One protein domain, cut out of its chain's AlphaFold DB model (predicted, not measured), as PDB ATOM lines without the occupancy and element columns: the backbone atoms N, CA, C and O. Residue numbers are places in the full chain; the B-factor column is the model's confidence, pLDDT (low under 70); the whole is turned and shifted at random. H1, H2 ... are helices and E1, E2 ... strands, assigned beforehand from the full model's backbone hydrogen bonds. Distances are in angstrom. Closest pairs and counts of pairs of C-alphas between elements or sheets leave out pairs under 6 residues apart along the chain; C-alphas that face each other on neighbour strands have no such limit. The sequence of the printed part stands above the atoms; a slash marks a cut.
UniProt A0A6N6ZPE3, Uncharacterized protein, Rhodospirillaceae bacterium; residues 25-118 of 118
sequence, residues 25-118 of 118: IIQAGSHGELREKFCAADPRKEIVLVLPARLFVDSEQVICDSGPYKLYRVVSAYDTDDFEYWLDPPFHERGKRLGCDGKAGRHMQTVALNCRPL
ATOM      1  N   ILE A  25     -10.789 -24.495   0.875       91.06
ATOM      2  CA  ILE A  25     -11.174 -23.672   2.026       91.06
ATOM      3  C   ILE A  25     -12.530 -23.031   1.739       91.06
ATOM      4  O   ILE A  25     -12.713 -22.382   0.709       91.06
ATOM      5  N   ILE A  26     -13.474 -23.188   2.661       92.88
ATOM      6  CA  ILE A  26     -14.818 -22.619   2.582       92.88
ATOM      7  C   ILE A  26     -15.029 -21.721   3.789       92.88
ATOM      8  O   ILE A  26     -14.915 -22.155   4.931       92.88
ATOM      9  N   GLN A  27     -15.369 -20.463   3.528       94.25
ATOM     10  CA  GLN A  27     -15.716 -19.490   4.557       94.25
ATOM     11  C   GLN A  27     -17.171 -19.074   4.375       94.25
ATOM     12  O   GLN A  27     -17.572 -18.739   3.256       94.25
ATOM     13  N   ALA A  28     -17.957 -19.068   5.448       93.19
ATOM     14  CA  ALA A  28     -19.360 -18.662   5.398       93.19
ATOM     15  C   ALA A  28     -19.764 -17.899   6.661       93.19
ATOM     16  O   ALA A  28     -19.436 -18.313   7.770       93.19
ATOM     17  N   GLY A  29     -20.490 -16.790   6.494       91.38
ATOM     18  CA  GLY A  29     -20.982 -15.973   7.612       91.38
ATOM     19  C   GLY A  29     -22.367 -16.369   8.140       91.38
ATOM     20  O   GLY A  29     -22.771 -15.906   9.215       91.38
ATOM     21  N   SER A  30     -23.091 -17.200   7.385       90.69
ATOM     22  CA  SER A  30     -24.483 -17.600   7.617       90.69
ATOM     23  C   SER A  30     -24.742 -19.038   7.149       90.69
ATOM     24  O   SER A  30     -23.984 -19.574   6.340       90.69
ATOM     25  N   HIS A  31     -25.841 -19.648   7.606       88.94
ATOM     26  CA  HIS A  31     -26.269 -20.974   7.140       88.94
ATOM     27  C   HIS A  31     -26.589 -21.009   5.638       88.94
ATOM     28  O   HIS A  31     -26.286 -22.000   4.975       88.94
ATOM     29  N   GLY A  32     -27.142 -19.924   5.081       91.12
ATOM     30  CA  GLY A  32     -27.411 -19.807   3.643       91.12
ATOM     31  C   GLY A  32     -26.128 -19.865   2.812       91.12
ATOM     32  O   GLY A  32     -25.999 -20.719   1.939       91.12
ATOM     33  N   GLU A  33     -25.137 -19.037   3.158       94.25
ATOM     34  CA  GLU A  33     -23.828 -19.063   2.490       94.25
ATOM     35  C   GLU A  33     -23.109 -20.401   2.665       94.25
ATOM     36  O   GLU A  33     -22.441 -20.872   1.743       94.25
ATOM     37  N   LEU A  34     -23.214 -21.001   3.855       91.81
ATOM     38  CA  LEU A  34     -22.613 -22.299   4.127       91.81
ATOM     39  C   LEU A  34     -23.210 -23.355   3.201       91.81
ATOM     40  O   LEU A  34     -22.457 -24.067   2.548       91.81
ATOM     41  N   ARG A  35     -24.541 -23.420   3.093       90.88
ATOM     42  CA  ARG A  35     -25.228 -24.348   2.192       90.88
ATOM     43  C   ARG A  35     -24.786 -24.156   0.744       90.88
ATOM     44  O   ARG A  35     -24.413 -25.129   0.100       90.88
ATOM     45  N   GLU A  36     -24.794 -22.925   0.242       93.69
ATOM     46  CA  GLU A  36     -24.406 -22.636  -1.145       93.69
ATOM     47  C   GLU A  36     -22.978 -23.098  -1.457       93.69
ATOM     48  O   GLU A  36     -22.741 -23.764  -2.463       93.69
ATOM     49  N   LYS A  37     -22.021 -22.782  -0.576       93.56
ATOM     50  CA  LYS A  37     -20.600 -23.073  -0.805       93.56
ATOM     51  C   LYS A  37     -20.244 -24.533  -0.526       93.56
ATOM     52  O   LYS A  37     -19.469 -25.120  -1.276       93.56
ATOM     53  N   PHE A  38     -20.786 -25.113   0.545       89.44
ATOM     54  CA  PHE A  38     -20.489 -26.484   0.956       89.44
ATOM     55  C   PHE A  38     -21.123 -27.510   0.022       89.44
ATOM     56  O   PHE A  38     -20.436 -28.428  -0.415       89.44
ATOM     57  N   CYS A  39     -22.389 -27.332  -0.363       88.25
ATOM     58  CA  CYS A  39     -23.053 -28.279  -1.259       88.25
ATOM     59  C   CYS A  39     -22.487 -28.251  -2.690       88.25
ATOM     60  O   CYS A  39     -22.666 -29.212  -3.432       88.25
ATOM     61  N   ALA A  40     -21.788 -27.178  -3.075       90.12
ATOM     62  CA  ALA A  40     -21.071 -27.072  -4.346       90.12
ATOM     63  C   ALA A  40     -19.604 -27.553  -4.275       90.12
ATOM     64  O   ALA A  40     -18.901 -27.530  -5.287       90.12
ATOM     65  N   ALA A  41     -19.109 -27.939  -3.095       87.94
ATOM     66  CA  ALA A  41     -17.723 -28.351  -2.908       87.94
ATOM     67  C   ALA A  41     -17.448 -29.744  -3.492       87.94
ATOM     68  O   ALA A  41     -18.341 -30.586  -3.553       87.94
ATOM     69  N   ASP A  42     -16.201 -30.005  -3.909       83.88
ATOM     70  CA  ASP A  42     -15.816 -31.340  -4.384       83.88
ATOM     71  C   ASP A  42     -15.617 -32.268  -3.173       83.88
ATOM     72  O   ASP A  42     -14.633 -32.105  -2.446       83.88
ATOM     73  N   PRO A  43     -16.490 -33.271  -2.952       76.62
ATOM     74  CA  PRO A  43     -16.424 -34.131  -1.771       76.62
ATOM     75  C   PRO A  43     -15.211 -35.073  -1.776       76.62
ATOM     76  O   PRO A  43     -15.006 -35.809  -0.818       76.62
ATOM     77  N   ARG A  44     -14.417 -35.097  -2.856       77.00
ATOM     78  CA  ARG A  44     -13.184 -35.898  -2.961       77.00
ATOM     79  C   ARG A  44     -11.950 -35.159  -2.444       77.00
ATOM     80  O   ARG A  44     -10.870 -35.746  -2.403       77.00
ATOM     81  N   LYS A  45     -12.081 -33.873  -2.115       81.25
ATOM     82  CA  LYS A  45     -11.001 -33.040  -1.583       81.25
ATOM     83  C   LYS A  45     -11.097 -32.950  -0.067       81.25
ATOM     84  O   LYS A  45     -12.171 -33.088   0.508       81.25
ATOM     85  N   GLU A  46      -9.964 -32.672   0.565       84.31
ATOM     86  CA  GLU A  46      -9.973 -32.183   1.940       84.31
ATOM     87  C   GLU A  46     -10.623 -30.796   1.952       84.31
ATOM     88  O   GLU A  46     -10.233 -29.916   1.178       84.31
ATOM     89  N   ILE A  47     -11.621 -30.608   2.810       88.25
ATOM     90  CA  ILE A  47     -12.338 -29.343   2.940       88.25
ATOM     91  C   ILE A  47     -12.013 -28.741   4.304       88.25
ATOM     92  O   ILE A  47     -12.108 -29.415   5.322       88.25
ATOM     93  N   VAL A  48     -11.666 -27.457   4.344       89.69
ATOM     94  CA  VAL A  48     -11.558 -26.705   5.600       89.69
ATOM     95  C   VAL A  48     -12.707 -25.722   5.684       89.69
ATOM     96  O   VAL A  48     -12.782 -24.788   4.884       89.69
ATOM     97  N   LEU A  49     -13.596 -25.917   6.654       90.12
ATOM     98  CA  LEU A  49     -14.705 -25.005   6.920       90.12
ATOM     99  C   LEU A  49     -14.280 -23.984   7.964       90.12
ATOM    100  O   LEU A  49     -13.973 -24.362   9.086       90.12
ATOM    101  N   VAL A  50     -14.297 -22.701   7.622       91.50
ATOM    102  CA  VAL A  50     -14.027 -21.601   8.553       91.50
ATOM    103  C   VAL A  50     -15.333 -20.860   8.807       91.50
ATOM    104  O   VAL A  50     -15.826 -20.130   7.944       91.50
ATOM    105  N   LEU A  51     -15.912 -21.076   9.985       90.69
ATOM    106  CA  LEU A  51     -17.278 -20.678  10.312       90.69
ATOM    107  C   LEU A  51     -17.330 -19.903  11.628       90.69
ATOM    108  O   LEU A  51     -16.601 -20.233  12.563       90.69
ATOM    109  N   PRO A  52     -18.217 -18.905  11.765       90.38
ATOM    110  CA  PRO A  52     -18.526 -18.328  13.059       90.38
ATOM    111  C   PRO A  52     -19.023 -19.398  14.039       90.38
ATOM    112  O   PRO A  52     -19.926 -20.164  13.703       90.38
ATOM    113  N   ALA A  53     -18.522 -19.399  15.277       85.19
ATOM    114  CA  ALA A  53     -18.923 -20.361  16.314       85.19
ATOM    115  C   ALA A  53     -20.445 -20.358  16.570       85.19
ATOM    116  O   ALA A  53     -21.033 -21.381  16.910       85.19
ATOM    117  N   ARG A  54     -21.103 -19.212  16.337       86.12
ATOM    118  CA  ARG A  54     -22.565 -19.042  16.435       86.12
ATOM    119  C   ARG A  54     -23.381 -19.887  15.448       86.12
ATOM    120  O   ARG A  54     -24.585 -19.974  15.633       86.12
ATOM    121  N   LEU A  55     -22.768 -20.436  14.395       86.81
ATOM    122  CA  LEU A  55     -23.455 -21.325  13.448       86.81
ATOM    123  C   LEU A  55     -23.573 -22.761  13.984       86.81
ATOM    124  O   LEU A  55     -24.369 -23.544  13.486       86.81
ATOM    125  N   PHE A  56     -22.821 -23.122  15.024       83.19
ATOM    126  CA  PHE A  56     -22.885 -24.451  15.628       83.19
ATOM    127  C   PHE A  56     -23.932 -24.473  16.737       83.19
ATOM    128  O   PHE A  56     -23.619 -24.350  17.925       83.19
ATOM    129  N   VAL A  57     -25.191 -24.583  16.321       74.75
ATOM    130  CA  VAL A  57     -26.353 -24.685  17.206       74.75
ATOM    131  C   VAL A  57     -26.965 -26.067  17.044       74.75
ATOM    132  O   VAL A  57     -27.283 -26.480  15.929       74.75
ATOM    133  N   ASP A  58     -27.164 -26.762  18.162       66.62
ATOM    134  CA  ASP A  58     -27.820 -28.065  18.172       66.62
ATOM    135  C   ASP A  58     -29.188 -27.945  17.490       66.62
ATOM    136  O   ASP A  58     -30.016 -27.154  17.938       66.62
ATOM    137  N   SER A  59     -29.404 -28.732  16.426       64.19
ATOM    138  CA  SER A  59     -30.602 -28.851  15.562       64.19
ATOM    139  C   SER A  59     -30.592 -28.149  14.195       64.19
ATOM    140  O   SER A  59     -31.437 -28.498  13.365       64.19
ATOM    141  N   GLU A  60     -29.626 -27.278  13.886       80.12
ATOM    142  CA  GLU A  60     -29.497 -26.716  12.530       80.12
ATOM    143  C   GLU A  60     -28.877 -27.715  11.534       80.12
ATOM    144  O   GLU A  60     -28.009 -28.530  11.868       80.12
ATOM    145  N   GLN A  61     -29.371 -27.681  10.290       85.25
ATOM    146  CA  GLN A  61     -28.996 -28.620   9.231       85.25
ATOM    147  C   GLN A  61     -28.646 -27.896   7.934       85.25
ATOM    148  O   GLN A  61     -29.401 -27.055   7.446       85.25
ATOM    149  N   VAL A  62     -27.538 -28.304   7.323       86.94
ATOM    150  CA  VAL A  62     -27.188 -27.959   5.945       86.94
ATOM    151  C   VAL A  62     -27.684 -29.075   5.040       86.94
ATOM    152  O   VAL A  62     -27.190 -30.197   5.095       86.94
ATOM    153  N   ILE A  63     -28.684 -28.778   4.216       86.62
ATOM    154  CA  ILE A  63     -29.285 -29.755   3.305       86.62
ATOM    155  C   ILE A  63     -28.615 -29.630   1.936       86.62
ATOM    156  O   ILE A  63     -28.781 -28.610   1.260       86.62
ATOM    157  N   CYS A  64     -27.885 -30.674   1.542       83.94
ATOM    158  CA  CYS A  64     -27.307 -30.839   0.211       83.94
ATOM    159  C   CYS A  64     -28.017 -31.965  -0.554       83.94
ATOM    160  O   CYS A  64     -28.802 -32.719   0.021       83.94
ATOM    161  N   ASP A  65     -27.694 -32.133  -1.838       79.88
ATOM    162  CA  ASP A  65     -28.198 -33.255  -2.645       79.88
ATOM    163  C   ASP A  65     -27.711 -34.623  -2.128       79.88
ATOM    164  O   ASP A  65     -28.373 -35.633  -2.338       79.88
ATOM    165  N   SER A  66     -26.576 -34.654  -1.417       73.81
ATOM    166  CA  SER A  66     -26.070 -35.816  -0.662       73.81
ATOM    167  C   SER A  66     -26.725 -35.987   0.718       73.81
ATOM    168  O   SER A  66     -26.226 -36.719   1.569       73.81
ATOM    169  N   GLY A  67     -27.804 -35.250   0.981       78.75
ATOM    170  CA  GLY A  67     -28.573 -35.309   2.213       78.75
ATOM    171  C   GLY A  67     -28.192 -34.261   3.271       78.75
ATOM    172  O   GLY A  67     -27.395 -33.350   3.024       78.75
ATOM    173  N   PRO A  68     -28.838 -34.335   4.450       83.75
ATOM    174  CA  PRO A  68     -28.674 -33.356   5.519       83.75
ATOM    175  C   PRO A  68     -27.410 -33.584   6.352       83.75
ATOM    176  O   PRO A  68     -27.192 -34.674   6.878       83.75
ATOM    177  N   TYR A  69     -26.649 -32.516   6.564       82.94
ATOM    178  CA  TYR A  69     -25.509 -32.456   7.473       82.94
ATOM    179  C   TYR A  69     -25.885 -31.663   8.721       82.94
ATOM    180  O   TYR A  69     -26.401 -30.549   8.615       82.94
ATOM    181  N   LYS A  70     -25.626 -32.215   9.904       83.62
ATOM    182  CA  LYS A  70     -25.932 -31.552  11.181       83.62
ATOM    183  C   LYS A  70     -24.716 -30.807  11.698       83.62
ATOM    184  O   LYS A  70     -23.654 -31.408  11.826       83.62
ATOM    185  N   LEU A  71     -24.893 -29.535  12.048       84.31
ATOM    186  CA  LEU A  71     -23.889 -28.777  12.790       84.31
ATOM    187  C   LEU A  71     -24.163 -28.935  14.279       84.31
ATOM    188  O   LEU A  71     -25.290 -28.733  14.725       84.31
ATOM    189  N   TYR A  72     -23.141 -29.270  15.054       79.94
ATOM    190  CA  TYR A  72     -23.256 -29.275  16.509       79.94
ATOM    191  C   TYR A  72     -21.933 -28.920  17.166       79.94
ATOM    192  O   TYR A  72     -20.851 -29.059  16.585       79.94
ATOM    193  N   ARG A  73     -22.047 -28.442  18.403       82.00
ATOM    194  CA  ARG A  73     -20.922 -28.234  19.308       82.00
ATOM    195  C   ARG A  73     -21.136 -29.106  20.533       82.00
ATOM    196  O   ARG A  73     -22.235 -29.166  21.073       82.00
ATOM    197  N   VAL A  74     -20.082 -29.742  21.006       77.62
ATOM    198  CA  VAL A  74     -20.099 -30.549  22.222       77.62
ATOM    199  C   VAL A  74     -19.134 -29.911  23.203       77.62
ATOM    200  O   VAL A  74     -18.015 -29.569  22.833       77.62
ATOM    201  N   VAL A  75     -19.563 -29.725  24.448       76.62
ATOM    202  CA  VAL A  75     -18.642 -29.357  25.530       76.62
ATOM    203  C   VAL A  75     -17.763 -30.571  25.806       76.62
ATOM    204  O   VAL A  75     -18.290 -31.661  26.039       76.62
ATOM    205  N   SER A  76     -16.444 -30.402  25.776       70.00
ATOM    206  CA  SER A  76     -15.525 -31.491  26.093       70.00
ATOM    207  C   SER A  76     -15.787 -32.005  27.513       70.00
ATOM    208  O   SER A  76     -15.881 -31.240  28.473       70.00
ATOM    209  N   ALA A  77     -15.895 -33.328  27.658       73.50
ATOM    210  CA  ALA A  77     -16.098 -33.969  28.959       73.50
ATOM    211  C   ALA A  77     -14.870 -33.847  29.882       73.50
ATOM    212  O   ALA A  77     -14.988 -34.036  31.092       73.50
ATOM    213  N   TYR A  78     -13.699 -33.555  29.309       73.69
ATOM    214  CA  TYR A  78     -12.420 -33.476  30.016       73.69
ATOM    215  C   TYR A  78     -11.968 -32.037  30.277       73.69
ATOM    216  O   TYR A  78     -11.124 -31.819  31.141       73.69
ATOM    217  N   ASP A  79     -12.532 -31.074  29.548       72.25
ATOM    218  CA  ASP A  79     -12.256 -29.651  29.702       72.25
ATOM    219  C   ASP A  79     -13.510 -28.853  29.332       72.25
ATOM    220  O   ASP A  79     -13.856 -28.699  28.163       72.25
ATOM    221  N   THR A  80     -14.219 -28.346  30.339       68.00
ATOM    222  CA  THR A  80     -15.471 -27.613  30.123       68.00
ATOM    223  C   THR A  80     -15.280 -26.271  29.414       68.00
ATOM    224  O   THR A  80     -16.269 -25.645  29.012       68.00
ATOM    225  N   ASP A  81     -14.042 -25.788  29.292       66.94
ATOM    226  CA  ASP A  81     -13.703 -24.562  28.569       66.94
ATOM    227  C   ASP A  81     -13.411 -24.817  27.076       66.94
ATOM    228  O   ASP A  81     -13.369 -23.858  26.293       66.94
ATOM    229  N   ASP A  82     -13.344 -26.087  26.664       67.44
ATOM    230  CA  ASP A  82     -13.165 -26.521  25.281       67.44
ATOM    231  C   ASP A  82     -14.465 -27.030  24.650       67.44
ATOM    232  O   ASP A  82     -15.233 -27.805  25.230       67.44
ATOM    233  N   PHE A  83     -14.682 -26.630  23.398       71.44
ATOM    234  CA  PHE A  83     -15.754 -27.148  22.561       71.44
ATOM    235  C   PHE A  83     -15.177 -27.949  21.393       71.44
ATOM    236  O   PHE A  83     -14.228 -27.528  20.723       71.44
ATOM    237  N   GLU A  84     -15.798 -29.091  21.125       72.25
ATOM    238  CA  GLU A  84     -15.592 -29.869  19.911       72.25
ATOM    239  C   GLU A  84     -16.720 -29.561  18.933       72.25
ATOM    240  O   GLU A  84     -17.898 -29.585  19.292       72.25
ATOM    241  N   TYR A  85     -16.363 -29.249  17.698       75.25
ATOM    242  CA  TYR A  85     -17.290 -28.814  16.669       75.25
ATOM    243  C   TYR A  85     -17.314 -29.820  15.534       75.25
ATOM    244  O   TYR A  85     -16.267 -30.308  15.106       75.25
ATOM    245  N   TRP A  86     -18.515 -30.095  15.038       74.06
ATOM    246  CA  TRP A  86     -18.738 -31.176  14.095       74.06
ATOM    247  C   TRP A  86     -19.719 -30.779  12.998       74.06
ATOM    248  O   TRP A  86     -20.645 -29.991  13.217       74.06
ATOM    249  N   LEU A  87     -19.521 -31.379  11.826       76.25
ATOM    250  CA  LEU A  87     -20.504 -31.433  10.748       76.25
ATOM    251  C   LEU A  87     -20.736 -32.911  10.408       76.25
ATOM    252  O   LEU A  87     -19.960 -33.502   9.656       76.25
ATOM    253  N   ASP A  88     -21.758 -33.524  11.009       72.12
ATOM    254  CA  ASP A  88     -22.011 -34.963  10.854       72.12
ATOM    255  C   ASP A  88     -22.861 -35.233   9.605       72.12
ATOM    256  O   ASP A  88     -23.913 -34.603   9.428       72.12
ATOM    257  N   PRO A  89     -22.415 -36.136   8.719       67.75
ATOM    258  CA  PRO A  89     -23.158 -36.554   7.536       67.75
ATOM    259  C   PRO A  89     -24.477 -37.260   7.888       67.75
ATOM    260  O   PRO A  89     -24.640 -37.789   8.988       67.75
ATOM    261  N   PRO A  90     -25.414 -37.354   6.930       63.91
ATOM    262  CA  PRO A  90     -26.689 -38.013   7.169       63.91
ATOM    263  C   PRO A  90     -26.503 -39.475   7.595       63.91
ATOM    264  O   PRO A  90     -25.761 -40.234   6.970       63.91
ATOM    265  N   PHE A  91     -27.244 -39.890   8.631       57.97
ATOM    266  CA  PHE A  91     -27.166 -41.225   9.254       57.97
ATOM    267  C   PHE A  91     -27.354 -42.403   8.280       57.97
ATOM    268  O   PHE A  91     -26.998 -43.535   8.610       57.97
ATOM    269  N   HIS A  92     -27.923 -42.165   7.096       54.34
ATOM    270  CA  HIS A  92     -28.374 -43.211   6.178       54.34
ATOM    271  C   HIS A  92     -27.563 -43.334   4.875       54.34
ATOM    272  O   HIS A  92     -27.734 -44.336   4.179       54.34
ATOM    273  N   GLU A  93     -26.654 -42.407   4.544       53.34
ATOM    274  CA  GLU A  93     -25.887 -42.480   3.287       53.34
ATOM    275  C   GLU A  93     -24.495 -43.097   3.478       53.34
ATOM    276  O   GLU A  93     -23.635 -42.561   4.177       53.34
ATOM    277  N   ARG A  94     -24.244 -44.243   2.830       51.44
ATOM    278  CA  ARG A  94     -22.926 -44.901   2.800       51.44
ATOM    279  C   ARG A  94     -22.176 -44.490   1.523       51.44
ATOM    280  O   ARG A  94     -22.706 -44.663   0.433       51.44
ATOM    281  N   GLY A  95     -20.940 -43.991   1.653       52.72
ATOM    282  CA  GLY A  95     -19.991 -43.831   0.532       52.72
ATOM    283  C   GLY A  95     -19.662 -42.404   0.062       52.72
ATOM    284  O   GLY A  95     -18.801 -42.257  -0.798       52.72
ATOM    285  N   LYS A  96     -20.299 -41.354   0.606       55.56
ATOM    286  CA  LYS A  96     -19.971 -39.929   0.338       55.56
ATOM    287  C   LYS A  96     -19.921 -39.085   1.619       55.56
ATOM    288  O   LYS A  96     -20.355 -37.935   1.656       55.56
ATOM    289  N   ARG A  97     -19.467 -39.695   2.712       61.09
ATOM    290  CA  ARG A  97     -19.467 -39.069   4.034       61.09
ATOM    291  C   ARG A  97     -18.185 -38.257   4.217       61.09
ATOM    292  O   ARG A  97     -17.104 -38.756   3.925       61.09
ATOM    293  N   LEU A  98     -18.319 -37.030   4.711       62.75
ATOM    294  CA  LEU A  98     -17.194 -36.233   5.196       62.75
ATOM    295  C   LEU A  98     -17.248 -36.234   6.720       62.75
ATOM    296  O   LEU A  98     -18.270 -35.860   7.284       62.75
ATOM    297  N   GLY A  99     -16.182 -36.680   7.375       66.81
ATOM    298  CA  GLY A  99     -16.001 -36.505   8.810       66.81
ATOM    299  C   GLY A  99     -15.364 -35.146   9.033       66.81
ATOM    300  O   GLY A  99     -14.260 -34.921   8.540       66.81
ATOM    301  N   CYS A 100     -16.075 -34.246   9.704       73.25
ATOM    302  CA  CYS A 100     -15.600 -32.901   9.990       73.25
ATOM    303  C   CYS A 100     -15.422 -32.722  11.491       73.25
ATOM    304  O   CYS A 100     -16.418 -32.764  12.216       73.25
ATOM    305  N   ASP A 101     -14.192 -32.473  11.930       74.19
ATOM    306  CA  ASP A 101     -13.876 -32.178  13.324       74.19
ATOM    307  C   ASP A 101     -13.050 -30.895  13.458       74.19
ATOM    308  O   ASP A 101     -12.270 -30.513  12.579       74.19
ATOM    309  N   GLY A 102     -13.262 -30.194  14.567       72.69
ATOM    310  CA  GLY A 102     -12.490 -29.023  14.947       72.69
ATOM    311  C   GLY A 102     -12.575 -28.773  16.446       72.69
ATOM    312  O   GLY A 102     -13.582 -29.076  17.086       72.69
ATOM    313  N   LYS A 103     -11.512 -28.202  17.014       69.75
ATOM    314  CA  LYS A 103     -11.468 -27.769  18.417       69.75
ATOM    315  C   LYS A 103     -11.351 -26.258  18.483       69.75
ATOM    316  O   LYS A 103     -10.541 -25.666  17.771       69.75
ATOM    317  N   ALA A 104     -12.151 -25.645  19.342       71.38
ATOM    318  CA  ALA A 104     -12.060 -24.221  19.621       71.38
ATOM    319  C   ALA A 104     -12.436 -23.943  21.080       71.38
ATOM    320  O   ALA A 104     -13.386 -24.517  21.611       71.38
ATOM    321  N   GLY A 105     -11.697 -23.031  21.710       67.12
ATOM    322  CA  GLY A 105     -11.970 -22.616  23.083       67.12
ATOM    323  C   GLY A 105     -13.245 -21.776  23.190       67.12
ATOM    324  O   GLY A 105     -13.695 -21.165  22.215       67.12
ATOM    325  N   ARG A 106     -13.801 -21.678  24.401       68.56
ATOM    326  CA  ARG A 106     -15.061 -20.974  24.718       68.56
ATOM    327  C   ARG A 106     -15.187 -19.546  24.175       68.56
ATOM    328  O   ARG A 106     -16.296 -19.092  23.908       68.56
ATOM    329  N   HIS A 107     -14.078 -18.826  24.030       76.56
ATOM    330  CA  HIS A 107     -14.072 -17.418  23.612       76.56
ATOM    331  C   HIS A 107     -13.811 -17.207  22.113       76.56
ATOM    332  O   HIS A 107     -13.770 -16.064  21.654       76.56
ATOM    333  N   MET A 108     -13.629 -18.280  21.337       79.12
ATOM    334  CA  MET A 108     -13.383 -18.166  19.903       79.12
ATOM    335  C   MET A 108     -14.660 -17.785  19.152       79.12
ATOM    336  O   MET A 108     -15.710 -18.405  19.297       79.12
ATOM    337  N   GLN A 109     -14.558 -16.756  18.311       84.81
ATOM    338  CA  GLN A 109     -15.667 -16.298  17.468       84.81
ATOM    339  C   GLN A 109     -15.747 -17.055  16.139       84.81
ATOM    340  O   GLN A 109     -16.809 -17.082  15.519       84.81
ATOM    341  N   THR A 110     -14.644 -17.688  15.736       87.88
ATOM    342  CA  THR A 110     -14.479 -18.408  14.473       87.88
ATOM    343  C   THR A 110     -13.840 -19.761  14.752       87.88
ATOM    344  O   THR A 110     -12.906 -19.854  15.544       87.88
ATOM    345  N   VAL A 111     -14.337 -20.791  14.081       87.44
ATOM    346  CA  VAL A 111     -13.923 -22.186  14.212       87.44
ATOM    347  C   VAL A 111     -13.498 -22.695  12.842       87.44
ATOM    348  O   VAL A 111     -14.153 -22.395  11.843       87.44
ATOM    349  N   ALA A 112     -12.414 -23.465  12.802       88.00
ATOM    350  CA  ALA A 112     -12.010 -24.218  11.626       88.00
ATOM    351  C   ALA A 112     -12.341 -25.704  11.830       88.00
ATOM    352  O   ALA A 112     -11.905 -26.288  12.820       88.00
ATOM    353  N   LEU A 113     -13.089 -26.306  10.903       86.75
ATOM    354  CA  LEU A 113     -13.290 -27.755  10.831       86.75
ATOM    355  C   LEU A 113     -12.455 -28.319   9.694       86.75
ATOM    356  O   LEU A 113     -12.481 -27.772   8.589       86.75
ATOM    357  N   ASN A 114     -11.770 -29.429   9.940       85.88
ATOM    358  CA  ASN A 114     -11.150 -30.216   8.887       85.88
ATOM    359  C   ASN A 114     -12.105 -31.348   8.497       85.88
ATOM    360  O   ASN A 114     -12.419 -32.206   9.312       85.88
ATOM    361  N   CYS A 115     -12.582 -31.318   7.258       83.69
ATOM    362  CA  CYS A 115     -13.512 -32.273   6.681       83.69
ATOM    363  C   CYS A 115     -12.778 -33.212   5.730       83.69
ATOM    364  O   CYS A 115     -12.239 -32.782   4.704       83.69
ATOM    365  N   ARG A 116     -12.805 -34.508   6.040       78.75
ATOM    366  CA  ARG A 116     -12.108 -35.542   5.271       78.75
ATOM    367  C   ARG A 116     -13.080 -36.602   4.768       78.75
ATOM    368  O   ARG A 116     -13.999 -36.955   5.509       78.75
ATOM    369  N   PRO A 117     -12.882 -37.133   3.549       70.75
ATOM    370  CA  PRO A 117     -13.604 -38.316   3.097       70.75
ATOM    371  C   PRO A 117     -13.438 -39.463   4.104       70.75
ATOM    372  O   PRO A 117     -12.309 -39.757   4.500       70.75
ATOM    373  N   LEU A 118     -14.556 -40.061   4.531       64.12
ATOM    374  CA  LEU A 118     -14.593 -41.263   5.379       64.12
ATOM    375  C   LEU A 118     -14.538 -42.547   4.549       64.12
ATOM    376  O   LEU A 118     -15.189 -42.588   3.479       64.12
TER     377      LEU A 118
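Overview. This is residues 25 to 118 of the 118 residues of an uncharacterized protein of Rhodospirillaceae bacterium (UniProt A0A6N6ZPE3). One strongly curled sheet of seven strands makes a barrel left open along one side, and the single helix H1 lies in the opening, between the edge strands E1 and E3. The long hairpin of E4 and E5 reaches to one end of the longest dimension, with Tyr 78 in its turn. The printed part has 94 residues, with one named helix and seven named strands in the order E1, H1, E2, E3, E4, E5, E6, E7. The sheet is mixed, in the order E1, E2, E7, E6, E5, E4, E3, and the class is mostly strand. The whole is compact, with a radius of gyration of the C-alphas of 12.6 A and spans of 35 by 25 by 23 A.

Arrangement. E3, residues 61 to 64, E4, residues 67 to 75, E5, residues 82 to 88, E6, residues 98 to 105, and E7, residues 110 to 117, form a meander, each strand the antiparallel neighbour of the one before. N 69 and O 62 are 2.8 A apart across E3 and E4, and N 74 and O 84 are 2.8 A apart across E4 and E5. The pairing is staggered: E4 pairs with E3 over residues 67 to 70 and with E5 over residues 70 to 75. N 85 and O 102 are within hydrogen-bond range across E5 and E6, 2.9 A apart, and N 114 and O 101 are within hydrogen-bond range across E6 and E7, 2.9 A apart. E2, residues 47 to 52, is antiparallel to E7, with N 49 and O 113 at 2.9 A. E1, residues 25 to 27, is parallel to E2 at 20 degrees, with N 26 and O 48 at 2.8 A. H1, residues 31 to 39, is on the sheet, which curls round it. H1 touches E3, where the closest C-alphas, of Cys 39 and Cys 64, are 5.2 A apart. H1 also touches E1, where the closest C-alphas, of Ile 26 and Lys 37, are 6.7 A apart. E1 and E3 are apart. E1, H1 and E2 form a strand-helix-strand unit, two parallel neighbour strands with a helix between, and its crossover is right-handed. In H1 every O i to N i+4 pair is within hydrogen-bond range.

Along the chain. E4 is the longest strand by residues, 26.0 A from first to last C-alpha, and begins at C-alpha 67 (-28.573, -35.309, 2.213). E6 measures 23.1 A, E7 22.9 A, E5 18.9 A, E2 16.2 A and H1 11.6 A. E1 begins at C-alpha 25 (-11.174, -23.672, 2.026), and E7 ends at C-alpha 117 (-13.604, -38.316, 3.097).

Size, cuts and confidence. The two C-alphas farthest apart, of Asp 65 and Tyr 78, are 36.3 A apart. The printed part has no cut and no long link. The mean pLDDT of the printed part is 78.7, and 20 residues are under 70, among them residues 89 to 99.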